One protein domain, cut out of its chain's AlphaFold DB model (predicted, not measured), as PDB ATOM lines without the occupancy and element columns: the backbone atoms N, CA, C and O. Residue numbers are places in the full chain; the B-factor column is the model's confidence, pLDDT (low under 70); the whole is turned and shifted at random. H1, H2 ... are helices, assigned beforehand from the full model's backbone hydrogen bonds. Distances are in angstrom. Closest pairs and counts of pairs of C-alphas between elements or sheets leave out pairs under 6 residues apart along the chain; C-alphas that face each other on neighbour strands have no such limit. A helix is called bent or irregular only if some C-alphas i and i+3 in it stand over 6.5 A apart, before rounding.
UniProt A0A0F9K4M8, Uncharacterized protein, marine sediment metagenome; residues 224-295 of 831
ATOM      1  N   ILE A 224     131.624 128.087 196.027       69.06
ATOM      2  CA  ILE A 224     132.069 129.346 196.661       69.06
ATOM      3  C   ILE A 224     132.071 130.522 195.669       69.06
ATOM      4  O   ILE A 224     131.769 131.655 196.045       69.06
ATOM      5  N   LEU A 225     132.436 130.263 194.409       70.75
ATOM      6  CA  LEU A 225     132.602 131.304 193.396       70.75
ATOM      7  C   LEU A 225     131.312 131.698 192.668       70.75
ATOM      8  O   LEU A 225     131.235 132.833 192.205       70.75
ATOM      9  N   TYR A 226     130.336 130.798 192.534       72.50
ATOM     10  CA  TYR A 226     129.209 131.004 191.610       72.50
ATOM     11  C   TYR A 226     127.823 130.822 192.226       72.50
ATOM     12  O   TYR A 226     126.834 131.135 191.573       72.50
ATOM     13  N   GLU A 227     127.719 130.296 193.444       78.06
ATOM     14  CA  GLU A 227     126.429 130.074 194.095       78.06
ATOM     15  C   GLU A 227     126.062 131.332 194.910       78.06
ATOM     16  O   GLU A 227     126.811 131.770 195.782       78.06
ATOM     17  N   GLU A 228     124.934 131.967 194.572       77.81
ATOM     18  CA  GLU A 228     124.432 133.201 195.212       77.81
ATOM     19  C   GLU A 228     123.458 132.919 196.370       77.81
ATOM     20  O   GLU A 228     122.716 133.796 196.806       77.81
ATOM     21  N   SER A 229     123.426 131.685 196.882       80.38
ATOM     22  CA  SER A 229     122.546 131.343 197.998       80.38
ATOM     23  C   SER A 229     122.957 132.078 199.278       80.38
ATOM     24  O   SER A 229     124.135 132.352 199.523       80.38
ATOM     25  N   SER A 230     121.985 132.342 200.154       72.44
ATOM     26  CA  SER A 230     122.231 132.932 201.477       72.44
ATOM     27  C   SER A 230     123.223 132.114 202.317       72.44
ATOM     28  O   SER A 230     124.038 132.688 203.036       72.44
ATOM     29  N   SER A 231     123.233 130.783 202.167       70.69
ATOM     30  CA  SER A 231     124.214 129.890 202.802       70.69
ATOM     31  C   SER A 231     125.644 130.130 202.311       70.69
ATOM     32  O   SER A 231     126.579 130.163 203.110       70.69
ATOM     33  N   VAL A 232     125.832 130.379 201.013       73.44
ATOM     34  CA  VAL A 232     127.154 130.665 200.442       73.44
ATOM     35  C   VAL A 232     127.614 132.079 200.783       73.44
ATOM     36  O   VAL A 232     128.811 132.309 200.954       73.44
ATOM     37  N   GLN A 233     126.687 133.013 200.982       79.94
ATOM     38  CA  GLN A 233     127.028 134.342 201.474       79.94
ATOM     39  C   GLN A 233     127.476 134.324 202.941       79.94
ATOM     40  O   GLN A 233     128.501 134.927 203.257       79.94
ATOM     41  N   ASN A 234     126.825 133.527 203.795       80.75
ATOM     42  CA  ASN A 234     127.317 133.248 205.148       80.75
ATOM     43  C   ASN A 234     128.703 132.589 205.121       80.75
ATOM     44  O   ASN A 234     129.596 132.992 205.864       80.75
ATOM     45  N   LEU A 235     128.929 131.632 204.214       78.38
ATOM     46  CA  LEU A 235     130.235 130.995 204.044       78.38
ATOM     47  C   LEU A 235     131.322 131.998 203.621       78.38
ATOM     48  O   LEU A 235     132.457 131.890 204.079       78.38
ATOM     49  N   LYS A 236     131.005 132.984 202.772       84.56
ATOM     50  CA  LYS A 236     131.954 134.042 202.388       84.56
ATOM     51  C   LYS A 236     132.311 134.951 203.563       84.56
ATOM     52  O   LYS A 236     133.471 135.353 203.649       84.56
ATOM     53  N   GLU A 237     131.375 135.247 204.463       84.81
ATOM     54  CA  GLU A 237     131.664 136.005 205.689       84.81
ATOM     55  C   GLU A 237     132.507 135.186 206.679       84.81
ATOM     56  O   GLU A 237     133.552 135.663 207.120       84.81
ATOM     57  N   ILE A 238     132.168 133.911 206.904       82.88
ATOM     58  CA  ILE A 238     132.979 132.982 207.715       82.88
ATOM     59  C   ILE A 238     134.402 132.875 207.150       82.88
ATOM     60  O   ILE A 238     135.389 132.924 207.885       82.88
ATOM     61  N   LEU A 239     134.535 132.773 205.826       83.81
ATOM     62  CA  LEU A 239     135.839 132.714 205.181       83.81
ATOM     63  C   LEU A 239     136.626 134.019 205.373       83.81
ATOM     64  O   LEU A 239     137.838 133.957 205.572       83.81
ATOM     65  N   LYS A 240     135.979 135.194 205.340       88.94
ATOM     66  CA  LYS A 240     136.636 136.482 205.627       88.94
ATOM     67  C   LYS A 240     137.156 136.527 207.061       88.94
ATOM     68  O   LYS A 240     138.318 136.877 207.249       88.94
ATOM     69  N   GLU A 241     136.352 136.131 208.045       88.38
ATOM     70  CA  GLU A 241     136.757 136.095 209.456       88.38
ATOM     71  C   GLU A 241     137.924 135.125 209.684       88.38
ATOM     72  O   GLU A 241     138.965 135.491 210.245       88.38
ATOM     73  N   ASN A 242     137.814 133.909 209.146       90.31
ATOM     74  CA  ASN A 242     138.837 132.877 209.295       90.31
ATOM     75  C   ASN A 242     140.126 133.199 208.524       90.31
ATOM     76  O   ASN A 242     141.217 132.791 208.936       90.31
ATOM     77  N   LEU A 243     140.050 133.957 207.423       91.50
ATOM     78  CA  LEU A 243     141.229 134.426 206.686       91.50
ATOM     79  C   LEU A 243     142.132 135.299 207.556       91.50
ATOM     80  O   LEU A 243     143.358 135.179 207.469       91.50
ATOM     81  N   TYR A 244     141.563 136.140 208.422       85.31
ATOM     82  CA  TYR A 244     142.361 136.951 209.342       85.31
ATOM     83  C   TYR A 244     143.096 136.082 210.363       85.31
ATOM     84  O   TYR A 244     144.283 136.311 210.599       85.31
ATOM     85  N   GLN A 245     142.455 135.019 210.853       84.44
ATOM     86  CA  GLN A 245     143.029 134.087 211.831       84.44
ATOM     87  C   GLN A 245     144.028 133.080 211.230       84.44
ATOM     88  O   GLN A 245     144.843 132.500 211.947       84.44
ATOM     89  N   ASN A 246     144.011 132.870 209.911       89.00
ATOM     90  CA  ASN A 246     144.889 131.904 209.257       89.00
ATOM     91  C   ASN A 246     146.361 132.363 209.261       89.00
ATOM     92  O   ASN A 246     146.705 133.364 208.640       89.00
ATOM     93  N   ILE A 247     147.256 131.621 209.912       90.56
ATOM     94  CA  ILE A 247     148.693 131.962 209.974       90.56
ATOM     95  C   ILE A 247     149.499 131.494 208.749       90.56
ATOM     96  O   ILE A 247     150.648 131.895 208.583       90.56
ATOM     97  N   THR A 248     148.923 130.631 207.908       88.50
ATOM     98  CA  THR A 248     149.619 129.975 206.787       88.50
ATOM     99  C   THR A 248     149.674 130.861 205.540       88.50
ATOM    100  O   THR A 248     150.633 130.785 204.774       88.50
ATOM    101  N   LEU A 249     148.660 131.702 205.326       92.62
ATOM    102  CA  LEU A 249     148.589 132.618 204.189       92.62
ATOM    103  C   LEU A 249     149.275 133.952 204.497       92.62
ATOM    104  O   LEU A 249     149.064 134.548 205.553       92.62
ATOM    105  N   SER A 250     150.040 134.465 203.537       94.88
ATOM    106  CA  SER A 250     150.589 135.823 203.607       94.88
ATOM    107  C   SER A 250     149.489 136.890 203.490       94.88
ATOM    108  O   SER A 250     148.424 136.643 202.921       94.88
ATOM    109  N   LEU A 251     149.749 138.113 203.968       91.69
ATOM    110  CA  LEU A 251     148.807 139.241 203.851       91.69
ATOM    111  C   LEU A 251     148.377 139.507 202.397       91.69
ATOM    112  O   LEU A 251     147.202 139.761 202.140       91.69
ATOM    113  N   ASN A 252     149.298 139.367 201.437       93.12
ATOM    114  CA  ASN A 252     148.995 139.531 200.012       93.12
ATOM    115  C   ASN A 252     148.048 138.444 199.487       93.12
ATOM    116  O   ASN A 252     147.153 138.727 198.692       93.12
ATOM    117  N   GLU A 253     148.214 137.201 199.936       94.31
ATOM    118  CA  GLU A 253     147.334 136.090 199.567       94.31
ATOM    119  C   GLU A 253     145.948 136.246 200.183       94.31
ATOM    120  O   GLU A 253     144.957 136.113 199.468       94.31
ATOM    121  N   LYS A 254     145.872 136.622 201.466       94.00
ATOM    122  CA  LYS A 254     144.607 136.945 202.143       94.00
ATOM    123  C   LYS A 254     143.867 138.073 201.426       94.00
ATOM    124  O   LYS A 254     142.702 137.918 201.077       94.00
ATOM    125  N   SER A 255     144.570 139.169 201.123       93.50
ATOM    126  CA  SER A 255     144.023 140.302 200.367       93.50
ATOM    127  C   SER A 255     143.537 139.877 198.980       93.50
ATOM    128  O   SER A 255     142.475 140.305 198.536       93.50
ATOM    129  N   THR A 256     144.273 138.988 198.305       94.06
ATOM    130  CA  THR A 256     143.860 138.458 197.001       94.06
ATOM    131  C   THR A 256     142.579 137.636 197.123       94.06
ATOM    132  O   THR A 256     141.666 137.857 196.338       94.06
ATOM    133  N   ILE A 257     142.464 136.739 198.107       92.69
ATOM    134  CA  ILE A 257     141.241 135.949 198.314       92.69
ATOM    135  C   ILE A 257     140.041 136.866 198.592       92.69
ATOM    136  O   ILE A 257     138.999 136.698 197.964       92.69
ATOM    137  N   ILE A 258     140.199 137.877 199.454       92.81
ATOM    138  CA  ILE A 258     139.135 138.850 199.759       92.81
ATOM    139  C   ILE A 258     138.689 139.590 198.490       92.81
ATOM    140  O   ILE A 258     137.494 139.654 198.210       92.81
ATOM    141  N   LYS A 259     139.639 140.077 197.677       93.44
ATOM    142  CA  LYS A 259     139.340 140.746 196.400       93.44
ATOM    143  C   LYS A 259     138.598 139.832 195.425       93.44
ATOM    144  O   LYS A 259     137.714 140.302 194.723       93.44
ATOM    145  N   ILE A 260     138.947 138.546 195.376       91.81
ATOM    146  CA  ILE A 260     138.279 137.567 194.504       91.81
ATOM    147  C   ILE A 260     136.840 137.330 194.963       91.81
ATOM    148  O   ILE A 260     135.936 137.301 194.136       91.81
ATOM    149  N   ILE A 261     136.620 137.209 196.272       87.38
ATOM    150  CA  ILE A 261     135.296 136.963 196.862       87.38
ATOM    151  C   ILE A 261     134.363 138.170 196.712       87.38
ATOM    152  O   ILE A 261     133.156 137.994 196.586       87.38
ATOM    153  N   GLN A 262     134.914 139.386 196.714       88.12
ATOM    154  CA  GLN A 262     134.156 140.633 196.562       88.12
ATOM    155  C   GLN A 262     133.796 140.974 195.105       88.12
ATOM    156  O   GLN A 262     132.989 141.872 194.878       88.12
ATOM    157  N   LYS A 263     134.381 140.302 194.104       88.94
ATOM    158  CA  LYS A 263     134.067 140.558 192.691       88.94
ATOM    159  C   LYS A 263     132.747 139.893 192.295       88.94
ATOM    160  O   LYS A 263     132.609 138.680 192.406       88.94
ATOM    161  N   ASN A 264     131.848 140.660 191.675       73.38
ATOM    162  CA  ASN A 264     130.576 140.156 191.129       73.38
ATOM    163  C   ASN A 264     130.744 139.142 189.971       73.38
ATOM    164  O   ASN A 264     129.788 138.472 189.601       73.38
ATOM    165  N   LYS A 265     131.945 139.017 189.375       80.00
ATOM    166  CA  LYS A 265     132.272 138.025 188.328       80.00
ATOM    167  C   LYS A 265     133.699 137.475 188.514       80.00
ATOM    168  O   LYS A 265     134.641 138.030 187.952       80.00
ATOM    169  N   PRO A 266     133.896 136.386 189.273       71.06
ATOM    170  CA  PRO A 266     135.233 135.906 189.647       71.06
ATOM    171  C   PRO A 266     135.919 134.995 188.609       71.06
ATOM    172  O   PRO A 266     136.952 134.393 188.907       71.06
ATOM    173  N   ASN A 267     135.376 134.865 187.393       71.88
ATOM    174  CA  ASN A 267     135.795 133.838 186.429       71.88
ATOM    175  C   ASN A 267     137.273 133.973 185.995       71.88
ATOM    176  O   ASN A 267     137.960 132.969 185.811       71.88
ATOM    177  N   GLU A 268     137.799 135.199 185.933       75.75
ATOM    178  CA  GLU A 268     139.210 135.465 185.604       75.75
ATOM    179  C   GLU A 268     140.180 135.096 186.741       75.75
ATOM    180  O   GLU A 268     141.353 134.809 186.501       75.75
ATOM    181  N   ASP A 269     139.695 135.019 187.983       84.31
ATOM    182  CA  ASP A 269     140.526 134.809 189.167       84.31
ATOM    183  C   ASP A 269     140.444 133.382 189.749       84.31
ATOM    184  O   ASP A 269     141.164 133.062 190.702       84.31
ATOM    185  N   LYS A 270     139.632 132.483 189.164       83.62
ATOM    186  CA  LYS A 270     139.458 131.087 189.629       83.62
ATOM    187  C   LYS A 270     140.800 130.367 189.814       83.62
ATOM    188  O   LYS A 270     141.055 129.762 190.856       83.62
ATOM    189  N   ASN A 271     141.688 130.461 188.826       82.38
ATOM    190  CA  ASN A 271     142.996 129.795 188.863       82.38
ATOM    191  C   ASN A 271     143.920 130.388 189.936       82.38
ATOM    192  O   ASN A 271     144.709 129.669 190.554       82.38
ATOM    193  N   LYS A 272     143.790 131.693 190.198       88.12
ATOM    194  CA  LYS A 272     144.541 132.391 191.239       88.12
ATOM    195  C   LYS A 272     144.076 131.951 192.628       88.12
ATOM    196  O   LYS A 272     144.915 131.654 193.474       88.12
ATOM    197  N   LEU A 273     142.765 131.800 192.829       87.00
ATOM    198  CA  LEU A 273     142.194 131.281 194.072       87.00
ATOM    199  C   LEU A 273     142.610 129.825 194.339       87.00
ATOM    200  O   LEU A 273     143.046 129.508 195.444       87.00
ATOM    201  N   ILE A 274     142.556 128.956 193.320       79.50
ATOM    202  CA  ILE A 274     143.011 127.554 193.407       79.50
ATOM    203  C   ILE A 274     144.487 127.477 193.802       79.50
ATOM    204  O   ILE A 274     144.861 126.686 194.666       79.50
ATOM    205  N   SER A 275     145.321 128.312 193.181       86.06
ATOM    206  CA  SER A 275     146.754 128.370 193.464       86.06
ATOM    207  C   SER A 275     147.040 128.755 194.918       86.06
ATOM    208  O   SER A 275     147.922 128.170 195.545       86.06
ATOM    209  N   ILE A 276     146.269 129.691 195.482       89.12
ATOM    210  CA  ILE A 276     146.440 130.137 196.870       89.12
ATOM    211  C   ILE A 276     145.913 129.082 197.854       89.12
ATOM    212  O   ILE A 276     146.636 128.678 198.763       89.12
ATOM    213  N   LEU A 277     144.693 128.572 197.658       84.75
ATOM    214  CA  LEU A 277     144.096 127.574 198.557       84.75
ATOM    215  C   LEU A 277     144.800 126.213 198.482       84.75
ATOM    216  O   LEU A 277     144.844 125.483 199.469       84.75
ATOM    217  N   GLY A 278     145.424 125.887 197.348       78.50
ATOM    218  CA  GLY A 278     146.252 124.692 197.180       78.50
ATOM    219  C   GLY A 278     147.516 124.670 198.049       78.50
ATOM    220  O   GLY A 278     148.130 123.610 198.184       78.50
ATOM    221  N   LYS A 279     147.903 125.804 198.654       84.50
ATOM    222  CA  LYS A 279     149.018 125.891 199.614       84.50
ATOM    223  C   LYS A 279     148.625 125.458 201.027       84.50
ATOM    224  O   LYS A 279     149.508 125.168 201.831       84.50
ATOM    225  N   LEU A 280     147.329 125.412 201.330       78.81
ATOM    226  CA  LEU A 280     146.825 125.060 202.652       78.81
ATOM    227  C   LEU A 280     146.841 123.548 202.866       78.81
ATOM    228  O   LEU A 280     146.520 122.760 201.971       78.81
ATOM    229  N   THR A 281     147.178 123.125 204.085       80.62
ATOM    230  CA  THR A 281     146.957 121.732 204.482       80.62
ATOM    231  C   THR A 281     145.457 121.452 204.584       80.62
ATOM    232  O   THR A 281     144.658 122.369 204.741       80.62
ATOM    233  N   VAL A 282     145.044 120.180 204.546       72.62
ATOM    234  CA  VAL A 282     143.621 119.819 204.714       72.62
ATOM    235  C   VAL A 282     143.063 120.359 206.038       72.62
ATOM    236  O   VAL A 282     141.930 120.822 206.073       72.62
ATOM    237  N   LYS A 283     143.866 120.359 207.109       75.88
ATOM    238  CA  LYS A 283     143.469 120.908 208.412       75.88
ATOM    239  C   LYS A 283     143.290 122.428 208.356       75.88
ATOM    240  O   LYS A 283     142.296 122.922 208.874       75.88
ATOM    241  N   ASP A 284     144.210 123.143 207.714       81.56
ATOM    242  CA  ASP A 284     144.130 124.606 207.599       81.56
ATOM    243  C   ASP A 284     142.997 125.033 206.668       81.56
ATOM    244  O   ASP A 284     142.348 126.036 206.927       81.56
ATOM    245  N   LEU A 285     142.727 124.257 205.615       84.06
ATOM    246  CA  LEU A 285     141.605 124.486 204.710       84.06
ATOM    247  C   LEU A 285     140.264 124.274 205.425       84.06
ATOM    248  O   LEU A 285     139.360 125.081 205.261       84.06
ATOM    249  N   ILE A 286     140.153 123.234 206.258       77.75
ATOM    250  CA  ILE A 286     138.975 123.005 207.111       77.75
ATOM    251  C   ILE A 286     138.821 124.139 208.129       77.75
ATOM    252  O   ILE A 286     137.732 124.671 208.290       77.75
ATOM    253  N   SER A 287     139.912 124.549 208.782       81.25
ATOM    254  CA  SER A 287     139.894 125.684 209.712       81.25
ATOM    255  C   SER A 287     139.528 126.999 209.019       81.25
ATOM    256  O   SER A 287     138.975 127.877 209.665       81.25
ATOM    257  N   LEU A 288     139.851 127.145 207.730       86.50
ATOM    258  CA  LEU A 288     139.516 128.324 206.937       86.50
ATOM    259  C   LEU A 288     138.035 128.342 206.532       86.50
ATOM    260  O   LEU A 288     137.415 129.399 206.534       86.50
ATOM    261  N   LEU A 289     137.477 127.182 206.182       83.62
ATOM    262  CA  LEU A 289     136.096 127.041 205.706       83.62
ATOM    263  C   LEU A 289     135.060 126.929 206.840       83.62
ATOM    264  O   LEU A 289     133.872 127.048 206.568       83.62
ATOM    265  N   GLY A 290     135.502 126.735 208.087       80.94
ATOM    266  CA  GLY A 290     134.637 126.560 209.258       80.94
ATOM    267  C   GLY A 290     134.282 125.093 209.530       80.94
ATOM    268  O   GLY A 290     134.261 124.255 208.624       80.94
ATOM    269  N   GLU A 291     134.020 124.753 210.798       68.12
ATOM    270  CA  GLU A 291     133.618 123.389 211.187       68.12
ATOM    271  C   GLU A 291     132.235 123.007 210.640       68.12
ATOM    272  O   GLU A 291     132.030 121.841 210.302       68.12
ATOM    273  N   ASP A 292     131.352 123.988 210.432       56.41
ATOM    274  CA  ASP A 292     130.012 123.815 209.852       56.41
ATOM    275  C   ASP A 292     130.054 123.246 208.425       56.41
ATOM    276  O   ASP A 292     129.132 122.560 207.984       56.41
ATOM    277  N   PHE A 293     131.177 123.423 207.722       59.81
ATOM    278  CA  PHE A 293     131.411 122.826 206.409       59.81
ATOM    279  C   PHE A 293     131.561 121.291 206.475       59.81
ATOM    280  O   PHE A 293     131.309 120.595 205.492       59.81
ATOM    281  N   LYS A 294     131.936 120.723 207.637       55.78
ATOM    282  CA  LYS A 294     131.847 119.266 207.872       55.78
ATOM    283  C   LYS A 294     130.397 118.820 208.055       55.78
ATOM    284  O   LYS A 294     130.076 117.673 207.737       55.78
ATOM    285  N   GLU A 295     129.551 119.691 208.598       46.31
ATOM    286  CA  GLU A 295     128.158 119.382 208.903       46.31
ATOM    287  C   GLU A 295     127.256 119.458 207.667       46.31
ATOM    288  O   GLU A 295     126.397 118.599 207.511       46.31
TER     289      GLU A 295
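This is residues 224 to 295 of the 831 residues of an uncharacterized protein of marine sediment metagenome (UniProt A0A0F9K4M8). Two helices, H1 and H2, lie side by side as a helical hairpin and make one layer; H3 folds back over H2 and H4 crosses H1 near its last residues, both on the same side of that layer. The short H5 comes beyond H4 at the end of the printed part, and the stretch before H1, residues 224 to 229, folds back to the side where H3 and H4 lie. The printed part has 72 residues with five named helices, in the order H1, H2, H3, H4, H5, and no named strand, so the class is all helix. It is compact, with a radius of gyration of the C-alphas of 11.6 A, and rounded, with spans of 28 by 27 by 17 A.

H1, residues 230 to 245, is the longest helix and touches H2, residues 251 to 262. Their closest C-alphas, those of Leu 243 and Lys 254, are 6.2 A apart, and this hairpin has a shallow tilt of 12 degrees, opposite ways. H1 also touches H4, residues 282 to 289, at a steep tilt of 62 degrees, opposite ways; the closest C-alphas, those of Asn 242 and Leu 288, are 5.2 A apart. H2 and H3, residues 267 to 277, are a second hairpin: they touch, with the closest C-alphas, Ile 257 and Leu 273, 6.4 A apart, and run opposite ways at 37 degrees, only just a steep tilt. The helix packing is mostly crossed, but only just: 1 of 3 touching pairs is at a shallow tilt. H3 and H4 are close but not clearly touching, at 7.3 A between the C-alphas of Leu 277 and Leu 285. H5, residues 292 to 295, touches no helix; it is close to H4 but not clearly touching, at 7.6 A between the closest C-alphas, Ile 286 and Phe 293. H1 and H3 are apart, and so are H2 and H4. Every O i to N i+4 pair is within hydrogen-bond range in H2 and H4, against 10 of 12 in H1 and 5 of 7 in H3, while H5 is too short for such a pair.

H1 begins at C-alpha 230, (122.231, 132.932, 201.477), and spans 23.3 A. H2 measures 16.4 A from its first C-alpha, at (148.807, 139.241, 203.851), to its last. H3 spans 16.0 A and is irregular, with C-alphas 268 and 271 at 7.6 A. H4 spans 10.5 A, and H5 spans 4.9 A, ending at C-alpha 295, (128.158, 119.382, 208.903).

The two C-alphas farthest apart, those of Glu 268 and Glu 295, are 30.4 A apart. The printed part has no cut, and the four links between helices are tight. The mean pLDDT of the printed part is 81.8; residue 224 and residues 291 to 295 are under 70.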